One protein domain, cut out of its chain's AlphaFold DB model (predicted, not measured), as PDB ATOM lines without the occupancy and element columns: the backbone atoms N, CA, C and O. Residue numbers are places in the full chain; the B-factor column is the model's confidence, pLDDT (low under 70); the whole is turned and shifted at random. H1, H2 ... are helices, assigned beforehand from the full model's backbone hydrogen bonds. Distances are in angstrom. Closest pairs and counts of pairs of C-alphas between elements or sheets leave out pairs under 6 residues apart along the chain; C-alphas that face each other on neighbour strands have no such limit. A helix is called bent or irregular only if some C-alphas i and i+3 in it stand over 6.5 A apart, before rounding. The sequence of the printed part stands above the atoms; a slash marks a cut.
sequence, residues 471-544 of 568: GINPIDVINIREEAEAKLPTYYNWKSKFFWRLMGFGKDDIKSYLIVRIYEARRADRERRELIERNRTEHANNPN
ATOM      1  N   GLY A 471      48.697  46.265  31.113       59.78
ATOM      2  CA  GLY A 471      47.498  47.099  30.897       59.78
ATOM      3  C   GLY A 471      46.207  46.551  31.540       59.78
ATOM      4  O   GLY A 471      45.110  46.715  30.995       59.78
ATOM      5  N   ILE A 472      46.337  45.851  32.672       67.56
ATOM      6  CA  ILE A 472      45.235  45.296  33.467       67.56
ATOM      7  C   ILE A 472      45.268  45.939  34.853       67.56
ATOM      8  O   ILE A 472      46.239  45.773  35.585       67.56
ATOM      9  N   ASN A 473      44.192  46.625  35.237       73.38
ATOM     10  CA  ASN A 473      44.062  47.175  36.586       73.38
ATOM     11  C   ASN A 473      43.729  46.046  37.579       73.38
ATOM     12  O   ASN A 473      42.665  45.436  37.434       73.38
ATOM     13  N   PRO A 474      44.543  45.787  38.623       72.06
ATOM     14  CA  PRO A 474      44.299  44.677  39.549       72.06
ATOM     15  C   PRO A 474      42.956  44.813  40.281       72.06
ATOM     16  O   PRO A 474      42.245  43.829  40.465       72.06
ATOM     17  N   ILE A 475      42.549  46.047  40.605       73.19
ATOM     18  CA  ILE A 475      41.272  46.368  41.266       73.19
ATOM     19  C   ILE A 475      40.057  45.853  40.469       73.19
ATOM     20  O   ILE A 475      39.106  45.354  41.066       73.19
ATOM     21  N   ASP A 476      40.083  45.918  39.132       77.69
ATOM     22  CA  ASP A 476      38.956  45.464  38.299       77.69
ATOM     23  C   ASP A 476      38.841  43.929  38.255       77.69
ATOM     24  O   ASP A 476      37.800  43.390  37.876       77.69
ATOM     25  N   VAL A 477      39.880  43.217  38.697       80.00
ATOM     26  CA  VAL A 477      40.026  41.757  38.624       80.00
ATOM     27  C   VAL A 477      39.705  41.057  39.960       80.00
ATOM     28  O   VAL A 477      39.407  39.860  39.977       80.00
ATOM     29  N   ILE A 478      39.664  41.789  41.082       80.00
ATOM     30  CA  ILE A 478      39.379  41.240  42.423       80.00
ATOM     31  C   ILE A 478      38.054  40.451  42.432       80.00
ATOM     32  O   ILE A 478      37.009  40.943  41.995       80.00
ATOM     33  N   ASN A 479      38.113  39.207  42.914       80.19
ATOM     34  CA  ASN A 479      37.007  38.245  43.046       80.19
ATOM     35  C   ASN A 479      36.202  37.970  41.753       80.19
ATOM     36  O   ASN A 479      35.106  37.406  41.796       80.19
ATOM     37  N   ILE A 480      36.747  38.297  40.573       83.00
ATOM     38  CA  ILE A 480      36.038  38.164  39.287       83.00
ATOM     39  C   ILE A 480      35.649  36.714  38.952       83.00
ATOM     40  O   ILE A 480      34.624  36.465  38.316       83.00
ATOM     41  N   ARG A 481      36.446  35.749  39.431       80.56
ATOM     42  CA  ARG A 481      36.194  34.304  39.334       80.56
ATOM     43  C   ARG A 481      34.903  33.911  40.062       80.56
ATOM     44  O   ARG A 481      34.074  33.202  39.499       80.56
ATOM     45  N   GLU A 482      34.735  34.402  41.286       84.25
ATOM     46  CA  GLU A 482      33.615  34.091  42.181       84.25
ATOM     47  C   GLU A 482      32.325  34.758  41.694       84.25
ATOM     48  O   GLU A 482      31.283  34.111  41.610       84.25
ATOM     49  N   GLU A 483      32.404  36.028  41.282       84.56
ATOM     50  CA  GLU A 483      31.260  36.759  40.729       84.56
ATOM     51  C   GLU A 483      30.754  36.118  39.423       84.56
ATOM     52  O   GLU A 483      29.543  35.986  39.212       84.56
ATOM     53  N   ALA A 484      31.670  35.654  38.565       85.00
ATOM     54  CA  ALA A 484      31.312  34.905  37.365       85.00
ATOM     55  C   ALA A 484      30.660  33.554  37.703       85.00
ATOM     56  O   ALA A 484      29.688  33.176  37.053       85.00
ATOM     57  N   GLU A 485      31.133  32.832  38.721       84.81
ATOM     58  CA  GLU A 485      30.513  31.572  39.158       84.81
ATOM     59  C   GLU A 485      29.123  31.780  39.782       84.81
ATOM     60  O   GLU A 485      28.210  31.007  39.487       84.81
ATOM     61  N   ALA A 486      28.920  32.861  40.542       87.62
ATOM     62  CA  ALA A 486      27.621  33.234  41.105       87.62
ATOM     63  C   ALA A 486      26.591  33.632  40.028       87.62
ATOM     64  O   ALA A 486      25.411  33.299  40.144       87.62
ATOM     65  N   LYS A 487      27.026  34.305  38.952       85.69
ATOM     66  CA  LYS A 487      26.169  34.704  37.814       85.69
ATOM     67  C   LYS A 487      25.963  33.591  36.770       85.69
ATOM     68  O   LYS A 487      25.018  33.653  35.982       85.69
ATOM     69  N   LEU A 488      26.801  32.552  36.766       85.56
ATOM     70  CA  LEU A 488      26.743  31.428  35.824       85.56
ATOM     71  C   LEU A 488      25.395  30.670  35.758       85.56
ATOM     72  O   LEU A 488      24.952  30.415  34.633       85.56
ATOM     73  N   PRO A 489      24.710  30.301  36.867       83.06
ATOM     74  CA  PRO A 489      23.447  29.552  36.796       83.06
ATOM     75  C   PRO A 489      22.303  30.321  36.118       83.06
ATOM     76  O   PRO A 489      21.404  29.686  35.567       83.06
ATOM     77  N   THR A 490      22.348  31.657  36.089       85.31
ATOM     78  CA  THR A 490      21.372  32.491  35.367       85.31
ATOM     79  C   THR A 490      21.416  32.216  33.861       85.31
ATOM     80  O   THR A 490      20.379  32.018  33.228       85.31
ATOM     81  N   TYR A 491      22.623  32.118  33.292       77.62
ATOM     82  CA  TYR A 491      22.834  31.870  31.861       77.62
ATOM     83  C   TYR A 491      22.847  30.372  31.507       77.62
ATOM     84  O   TYR A 491      22.325  29.974  30.459       77.62
ATOM     85  N   TYR A 492      23.404  29.524  32.379       82.44
ATOM     86  CA  TYR A 492      23.567  28.078  32.182       82.44
ATOM     87  C   TYR A 492      22.714  27.271  33.178       82.44
ATOM     88  O   TYR A 492      23.221  26.589  34.071       82.44
ATOM     89  N   ASN A 493      21.393  27.352  33.013       85.44
ATOM     90  CA  ASN A 493      20.418  26.564  33.767       85.44
ATOM     91  C   ASN A 493      20.097  25.232  33.055       85.44
ATOM     92  O   ASN A 493      20.551  24.968  31.943       85.44
ATOM     93  N   TRP A 494      19.294  24.365  33.682       79.50
ATOM     94  CA  TRP A 494      19.000  23.028  33.144       79.50
ATOM     95  C   TRP A 494      18.258  23.029  31.796       79.50
ATOM     96  O   TRP A 494      18.451  22.099  31.015       79.50
ATOM     97  N   LYS A 495      17.469  24.071  31.493       76.44
ATOM     98  CA  LYS A 495      16.790  24.232  30.196       76.44
ATOM     99  C   LYS A 495      17.765  24.746  29.133       76.44
ATOM    100  O   LYS A 495      17.871  24.159  28.057       76.44
ATOM    101  N   SER A 496      18.540  25.791  29.445       80.62
ATOM    102  CA  SER A 496      19.526  26.346  28.506       80.62
ATOM    103  C   SER A 496      20.728  25.421  28.278       80.62
ATOM    104  O   SER A 496      21.344  25.485  27.219       80.62
ATOM    105  N   LYS A 497      21.030  24.490  29.195       81.94
ATOM    106  CA  LYS A 497      22.087  23.470  29.048       81.94
ATOM    107  C   LYS A 497      21.975  22.655  27.755       81.94
ATOM    108  O   LYS A 497      23.007  22.350  27.156       81.94
ATOM    109  N   PHE A 498      20.760  22.307  27.315       81.06
ATOM    110  CA  PHE A 498      20.568  21.611  26.037       81.06
ATOM    111  C   PHE A 498      20.916  22.525  24.856       81.06
ATOM    112  O   PHE A 498      21.747  22.154  24.031       81.06
ATOM    113  N   PHE A 499      20.364  23.742  24.835       82.44
ATOM    114  CA  PHE A 499      20.647  24.758  23.816       82.44
ATOM    115  C   PHE A 499      22.150  25.061  23.708       82.44
ATOM    116  O   PHE A 499      22.732  24.897  22.641       82.44
ATOM    117  N   TRP A 500      22.814  25.408  24.812       81.44
ATOM    118  CA  TRP A 500      24.247  25.717  24.817       81.44
ATOM    119  C   TRP A 500      25.102  24.542  24.328       81.44
ATOM    120  O   TRP A 500      26.006  24.745  23.515       81.44
ATOM    121  N   ARG A 501      24.784  23.303  24.736       78.94
ATOM    122  CA  ARG A 501      25.538  22.122  24.289       78.94
ATOM    123  C   ARG A 501      25.271  21.767  22.822       78.94
ATOM    124  O   ARG A 501      26.210  21.367  22.141       78.94
ATOM    125  N   LEU A 502      24.051  21.976  22.317       79.06
ATOM    126  CA  LEU A 502      23.706  21.840  20.894       79.06
ATOM    127  C   LEU A 502      24.457  22.874  20.035       79.06
ATOM    128  O   LEU A 502      25.034  22.538  19.003       79.06
ATOM    129  N   MET A 503      24.532  24.121  20.504       75.38
ATOM    130  CA  MET A 503      25.320  25.185  19.870       75.38
ATOM    131  C   MET A 503      26.834  24.914  19.922       75.38
ATOM    132  O   MET A 503      27.583  25.402  19.069       75.38
ATOM    133  N   GLY A 504      27.277  24.066  20.855       75.62
ATOM    134  CA  GLY A 504      28.660  23.628  21.023       75.62
ATOM    135  C   GLY A 504      29.480  24.516  21.955       75.62
ATOM    136  O   GLY A 504      30.652  24.738  21.666       75.62
ATOM    137  N   PHE A 505      28.857  25.021  23.025       77.25
ATOM    138  CA  PHE A 505      29.499  25.761  24.113       77.25
ATOM    139  C   PHE A 505      29.431  24.969  25.427       77.25
ATOM    140  O   PHE A 505      28.384  24.427  25.800       77.25
ATOM    141  N   GLY A 506      30.557  24.903  26.134       79.06
ATOM    142  CA  GLY A 506      30.673  24.329  27.469       79.06
ATOM    143  C   GLY A 506      30.206  25.274  28.581       79.06
ATOM    144  O   GLY A 506      29.882  26.441  28.360       79.06
ATOM    145  N   LYS A 507      30.219  24.768  29.818       79.56
ATOM    146  CA  LYS A 507      30.017  25.583  31.028       79.56
ATOM    147  C   LYS A 507      31.127  26.641  31.158       79.56
ATOM    148  O   LYS A 507      30.867  27.793  31.498       79.56
ATOM    149  N   ASP A 508      32.356  26.241  30.849       77.25
ATOM    150  CA  ASP A 508      33.573  27.022  31.079       77.25
ATOM    151  C   ASP A 508      33.831  28.068  29.980       77.25
ATOM    152  O   ASP A 508      34.390  29.130  30.257       77.25
ATOM    153  N   ASP A 509      33.311  27.842  28.770       79.12
ATOM    154  CA  ASP A 509      33.199  28.853  27.706       79.12
ATOM    155  C   ASP A 509      32.372  30.062  28.172       79.12
ATOM    156  O   ASP A 509      32.784  31.216  28.042       79.12
ATOM    157  N   ILE A 510      31.202  29.788  28.762       81.12
ATOM    158  CA  ILE A 510      30.267  30.808  29.253       81.12
ATOM    159  C   ILE A 510      30.858  31.522  30.473       81.12
ATOM    160  O   ILE A 510      30.773  32.745  30.561       81.12
ATOM    161  N   LYS A 511      31.533  30.785  31.366       82.12
ATOM    162  CA  LYS A 511      32.318  31.357  32.471       82.12
ATOM    163  C   LYS A 511      33.415  32.302  31.961       82.12
ATOM    164  O   LYS A 511      33.545  33.407  32.476       82.12
ATOM    165  N   SER A 512      34.155  31.910  30.923       80.31
ATOM    166  CA  SER A 512      35.218  32.730  30.321       80.31
ATOM    167  C   SER A 512      34.674  34.014  29.688       80.31
ATOM    168  O   SER A 512      35.211  35.094  29.924       80.31
ATOM    169  N   TYR A 513      33.571  33.921  28.937       82.19
ATOM    170  CA  TYR A 513      32.859  35.088  28.404       82.19
ATOM    171  C   TYR A 513      32.392  36.037  29.522       82.19
ATOM    172  O   TYR A 513      32.554  37.253  29.419       82.19
ATOM    173  N   LEU A 514      31.847  35.478  30.605       84.12
ATOM    174  CA  LEU A 514      31.312  36.219  31.744       84.12
ATOM    175  C   LEU A 514      32.407  36.936  32.555       84.12
ATOM    176  O   LEU A 514      32.203  38.082  32.939       84.12
ATOM    177  N   ILE A 515      33.582  36.319  32.736       84.00
ATOM    178  CA  ILE A 515      34.762  36.962  33.345       84.00
ATOM    179  C   ILE A 515      35.175  38.202  32.544       84.00
ATOM    180  O   ILE A 515      35.299  39.284  33.116       84.00
ATOM    181  N   VAL A 516      35.329  38.084  31.219       81.50
ATOM    182  CA  VAL A 516      35.710  39.238  30.384       81.50
ATOM    183  C   VAL A 516      34.630  40.326  30.428       81.50
ATOM    184  O   VAL A 516      34.959  41.496  30.601       81.50
ATOM    185  N   ARG A 517      33.342  39.956  30.384       82.25
ATOM    186  CA  ARG A 517      32.225  40.911  30.496       82.25
ATOM    187  C   ARG A 517      32.179  41.670  31.824       82.25
ATOM    188  O   ARG A 517      31.842  42.851  31.816       82.25
ATOM    189  N   ILE A 518      32.493  41.020  32.946       85.38
ATOM    190  CA  ILE A 518      32.548  41.681  34.260       85.38
ATOM    191  C   ILE A 518      33.734  42.655  34.313       85.38
ATOM    192  O   ILE A 518      33.575  43.776  34.794       85.38
ATOM    193  N   TYR A 519      34.891  42.277  33.756       83.25
ATOM    194  CA  TYR A 519      36.064  43.153  33.663       83.25
ATOM    195  C   TYR A 519      35.788  44.396  32.803       83.25
ATOM    196  O   TYR A 519      36.056  45.516  33.231       83.25
ATOM    197  N   GLU A 520      35.201  44.210  31.615       80.94
ATOM    198  CA  GLU A 520      34.814  45.299  30.709       80.94
ATOM    199  C   GLU A 520      33.836  46.282  31.370       80.94
ATOM    200  O   GLU A 520      34.014  47.493  31.253       80.94
ATOM    201  N   ALA A 521      32.838  45.779  32.106       81.00
ATOM    202  CA  ALA A 521      31.883  46.621  32.827       81.00
ATOM    203  C   ALA A 521      32.555  47.436  33.947       81.00
ATOM    204  O   ALA A 521      32.386  48.652  34.006       81.00
ATOM    205  N   ARG A 522      33.372  46.788  34.793       82.06
ATOM    206  CA  ARG A 522      34.109  47.457  35.881       82.06
ATOM    207  C   ARG A 522      35.064  48.533  35.353       82.06
ATOM    208  O   ARG A 522      35.110  49.627  35.917       82.06
ATOM    209  N   ARG A 523      35.756  48.256  34.240       77.81
ATOM    210  CA  ARG A 523      36.606  49.225  33.533       77.81
ATOM    211  C   ARG A 523      35.797  50.433  33.040       77.81
ATOM    212  O   ARG A 523      36.168  51.561  33.348       77.81
ATOM    213  N   ALA A 524      34.673  50.220  32.356       75.00
ATOM    214  CA  ALA A 524      33.838  51.319  31.864       75.00
ATOM    215  C   ALA A 524      33.254  52.177  33.009       75.00
ATOM    216  O   ALA A 524      33.195  53.402  32.908       75.00
ATOM    217  N   ASP A 525      32.870  51.559  34.132       81.00
ATOM    218  CA  ASP A 525      32.407  52.284  35.324       81.00
ATOM    219  C   ASP A 525      33.541  52.988  36.090       81.00
ATOM    220  O   ASP A 525      33.273  53.912  36.861       81.00
ATOM    221  N   ARG A 526      34.808  52.597  35.907       81.56
ATOM    222  CA  ARG A 526      35.983  53.371  36.345       81.56
ATOM    223  C   ARG A 526      36.167  54.604  35.461       81.56
ATOM    224  O   ARG A 526      36.102  55.715  35.978       81.56
ATOM    225  N   GLU A 527      36.302  54.409  34.150       77.62
ATOM    226  CA  GLU A 527      36.532  55.480  33.166       77.62
ATOM    227  C   GLU A 527      35.424  56.553  33.234       77.62
ATOM    228  O   GLU A 527      35.699  57.752  33.234       77.62
ATOM    229  N   ARG A 528      34.162  56.137  33.435       77.75
ATOM    230  CA  ARG A 528      33.025  57.038  33.699       77.75
ATOM    231  C   ARG A 528      33.193  57.879  34.970       77.75
ATOM    232  O   ARG A 528      32.842  59.056  34.959       77.75
ATOM    233  N   ARG A 529      33.672  57.300  36.078       78.56
ATOM    234  CA  ARG A 529      33.873  58.033  37.346       78.56
ATOM    235  C   ARG A 529      35.034  59.019  37.250       78.56
ATOM    236  O   ARG A 529      34.919  60.127  37.762       78.56
ATOM    237  N   GLU A 530      36.105  58.634  36.564       80.19
ATOM    238  CA  GLU A 530      37.260  59.498  36.300       80.19
ATOM    239  C   GLU A 530      36.872  60.697  35.417       80.19
ATOM    240  O   GLU A 530      37.287  61.819  35.702       80.19
ATOM    241  N   LEU A 531      36.000  60.500  34.418       78.06
ATOM    242  CA  LEU A 531      35.426  61.593  33.625       78.06
ATOM    243  C   LEU A 531      34.525  62.519  34.464       78.06
ATOM    244  O   LEU A 531      34.659  63.736  34.386       78.06
ATOM    245  N   ILE A 532      33.638  61.968  35.302       82.62
ATOM    246  CA  ILE A 532      32.759  62.772  36.173       82.62
ATOM    247  C   ILE A 532      33.577  63.650  37.131       82.62
ATOM    248  O   ILE A 532      33.272  64.832  37.279       82.62
ATOM    249  N   GLU A 533      34.617  63.103  37.765       80.50
ATOM    250  CA  GLU A 533      35.438  63.880  38.698       80.50
ATOM    251  C   GLU A 533      36.338  64.892  37.963       80.50
ATOM    252  O   GLU A 533      36.507  66.007  38.454       80.50
ATOM    253  N   ARG A 534      36.817  64.588  36.744       78.12
ATOM    254  CA  ARG A 534      37.500  65.574  35.884       78.12
ATOM    255  C   ARG A 534      36.600  66.779  35.605       78.12
ATOM    256  O   ARG A 534      36.949  67.889  36.004       78.12
ATOM    257  N   ASN A 535      35.410  66.552  35.042       76.75
ATOM    258  CA  ASN A 535      34.439  67.610  34.748       76.75
ATOM    259  C   ASN A 535      34.079  68.412  36.016       76.75
ATOM    260  O   ASN A 535      33.923  69.631  35.977       76.75
ATOM    261  N   ARG A 536      33.997  67.745  37.175       79.06
ATOM    262  CA  ARG A 536      33.779  68.398  38.472       79.06
ATOM    263  C   ARG A 536      34.933  69.321  38.872       79.06
ATOM    264  O   ARG A 536      34.672  70.427  39.341       79.06
ATOM    265  N   THR A 537      36.187  68.902  38.688       76.88
ATOM    266  CA  THR A 537      37.355  69.764  38.950       76.88
ATOM    267  C   THR A 537      37.453  70.929  37.964       76.88
ATOM    268  O   THR A 537      37.797  72.036  38.368       76.88
ATOM    269  N   GLU A 538      37.066  70.736  36.703       68.19
ATOM    270  CA  GLU A 538      37.011  71.803  35.697       68.19
ATOM    271  C   GLU A 538      35.943  72.854  36.051       68.19
ATOM    272  O   GLU A 538      36.247  74.048  36.090       68.19
ATOM    273  N   HIS A 539      34.733  72.431  36.442       60.97
ATOM    274  CA  HIS A 539      33.701  73.337  36.965       60.97
ATOM    275  C   HIS A 539      34.111  74.046  38.267       60.97
ATOM    276  O   HIS A 539      33.743  75.203  38.470       60.97
ATOM    277  N   ALA A 540      34.879  73.391  39.146       63.94
ATOM    278  CA  ALA A 540      35.402  74.019  40.361       63.94
ATOM    279  C   ALA A 540      36.471  75.089  40.066       63.94
ATOM    280  O   ALA A 540      36.569  76.074  40.797       63.94
ATOM    281  N   ASN A 541      37.242  74.917  38.987       65.50
ATOM    282  CA  ASN A 541      38.312  75.829  38.581       65.50
ATOM    283  C   ASN A 541      37.840  76.969  37.651       65.50
ATOM    284  O   ASN A 541      38.531  77.982  37.549       65.50
ATOM    285  N   ASN A 542      36.674  76.851  37.000       57.00
ATOM    286  CA  ASN A 542      36.085  77.913  36.174       57.00
ATOM    287  C   ASN A 542      34.583  78.141  36.475       57.00
ATOM    288  O   ASN A 542      33.717  77.637  35.750       57.00
ATOM    289  N   PRO A 543      34.243  78.958  37.492       56.06
ATOM    290  CA  PRO A 543      32.851  79.204  37.884       56.06
ATOM    291  C   PRO A 543      32.034  80.014  36.859       56.06
ATOM    292  O   PRO A 543      30.811  80.074  36.971       56.06
ATOM    293  N   ASN A 544      32.667  80.629  35.851       53.19
ATOM    294  CA  ASN A 544      31.990  81.524  34.904       53.19
ATOM    295  C   ASN A 544      31.378  80.809  33.684       53.19
ATOM    296  O   ASN A 544      30.651  81.439  32.921       53.19
TER     297      ASN A 544
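AT A GLANCE: This is residues 471 to 544 of the 568 residues of the protein "RING-type domain-containing protein" of Pachysolen tannophilus NRRL Y-2460 (UniProt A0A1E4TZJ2). One long helix, H4, makes the axis of a rod, with H1 and H2 packed on it, H2 crossing it, and H3 near its first end. Residues 527 to 544, of which 527 to 541 belong to H4, stick out. The 74 printed residues, all helix in class, have four named helices, H1 to H4 in chain order. The whole is extended, with a radius of gyration of the C-alphas of 18.6 A, spanning 62 by 23 by 19 A.

HOW THE PARTS SIT: H1, residues 474 to 477, touches residues 519 to 523 alone of H4, residues 507 to 541; the closest C-alphas, of Asp 476 and Arg 522, are 5.8 A apart. H2, residues 480 to 491, touches H4 at residues 510 to 519 alone, at a steep tilt of 64 degrees, opposite ways; the closest C-alphas, of Ala 484 and Ile 515, are 5.7 A apart. H3, residues 496 to 503, is near H2 and H4. O i to N i+4 pairs are within hydrogen-bond range throughout H3, 5 of 8 in H2 and 30 of 31 in H4; H1 is too short for one.

IN THESE COORDINATES: H1 begins at C-alpha 474 (44.299, 44.677, 39.549). H2, 16.4 A long, is irregular: C-alphas 486 and 489 are 7.0 A apart. H4, 51.5 A, ends at C-alpha 541 (38.312, 75.829, 38.581).

THE WHOLE: The printed part has no cut, and its three links are tight. The C-alphas farthest apart, of Leu 502 and Asn 544, are 61.9 A apart. Residues 471 to 472 and 538 to 544 have pLDDT under 70.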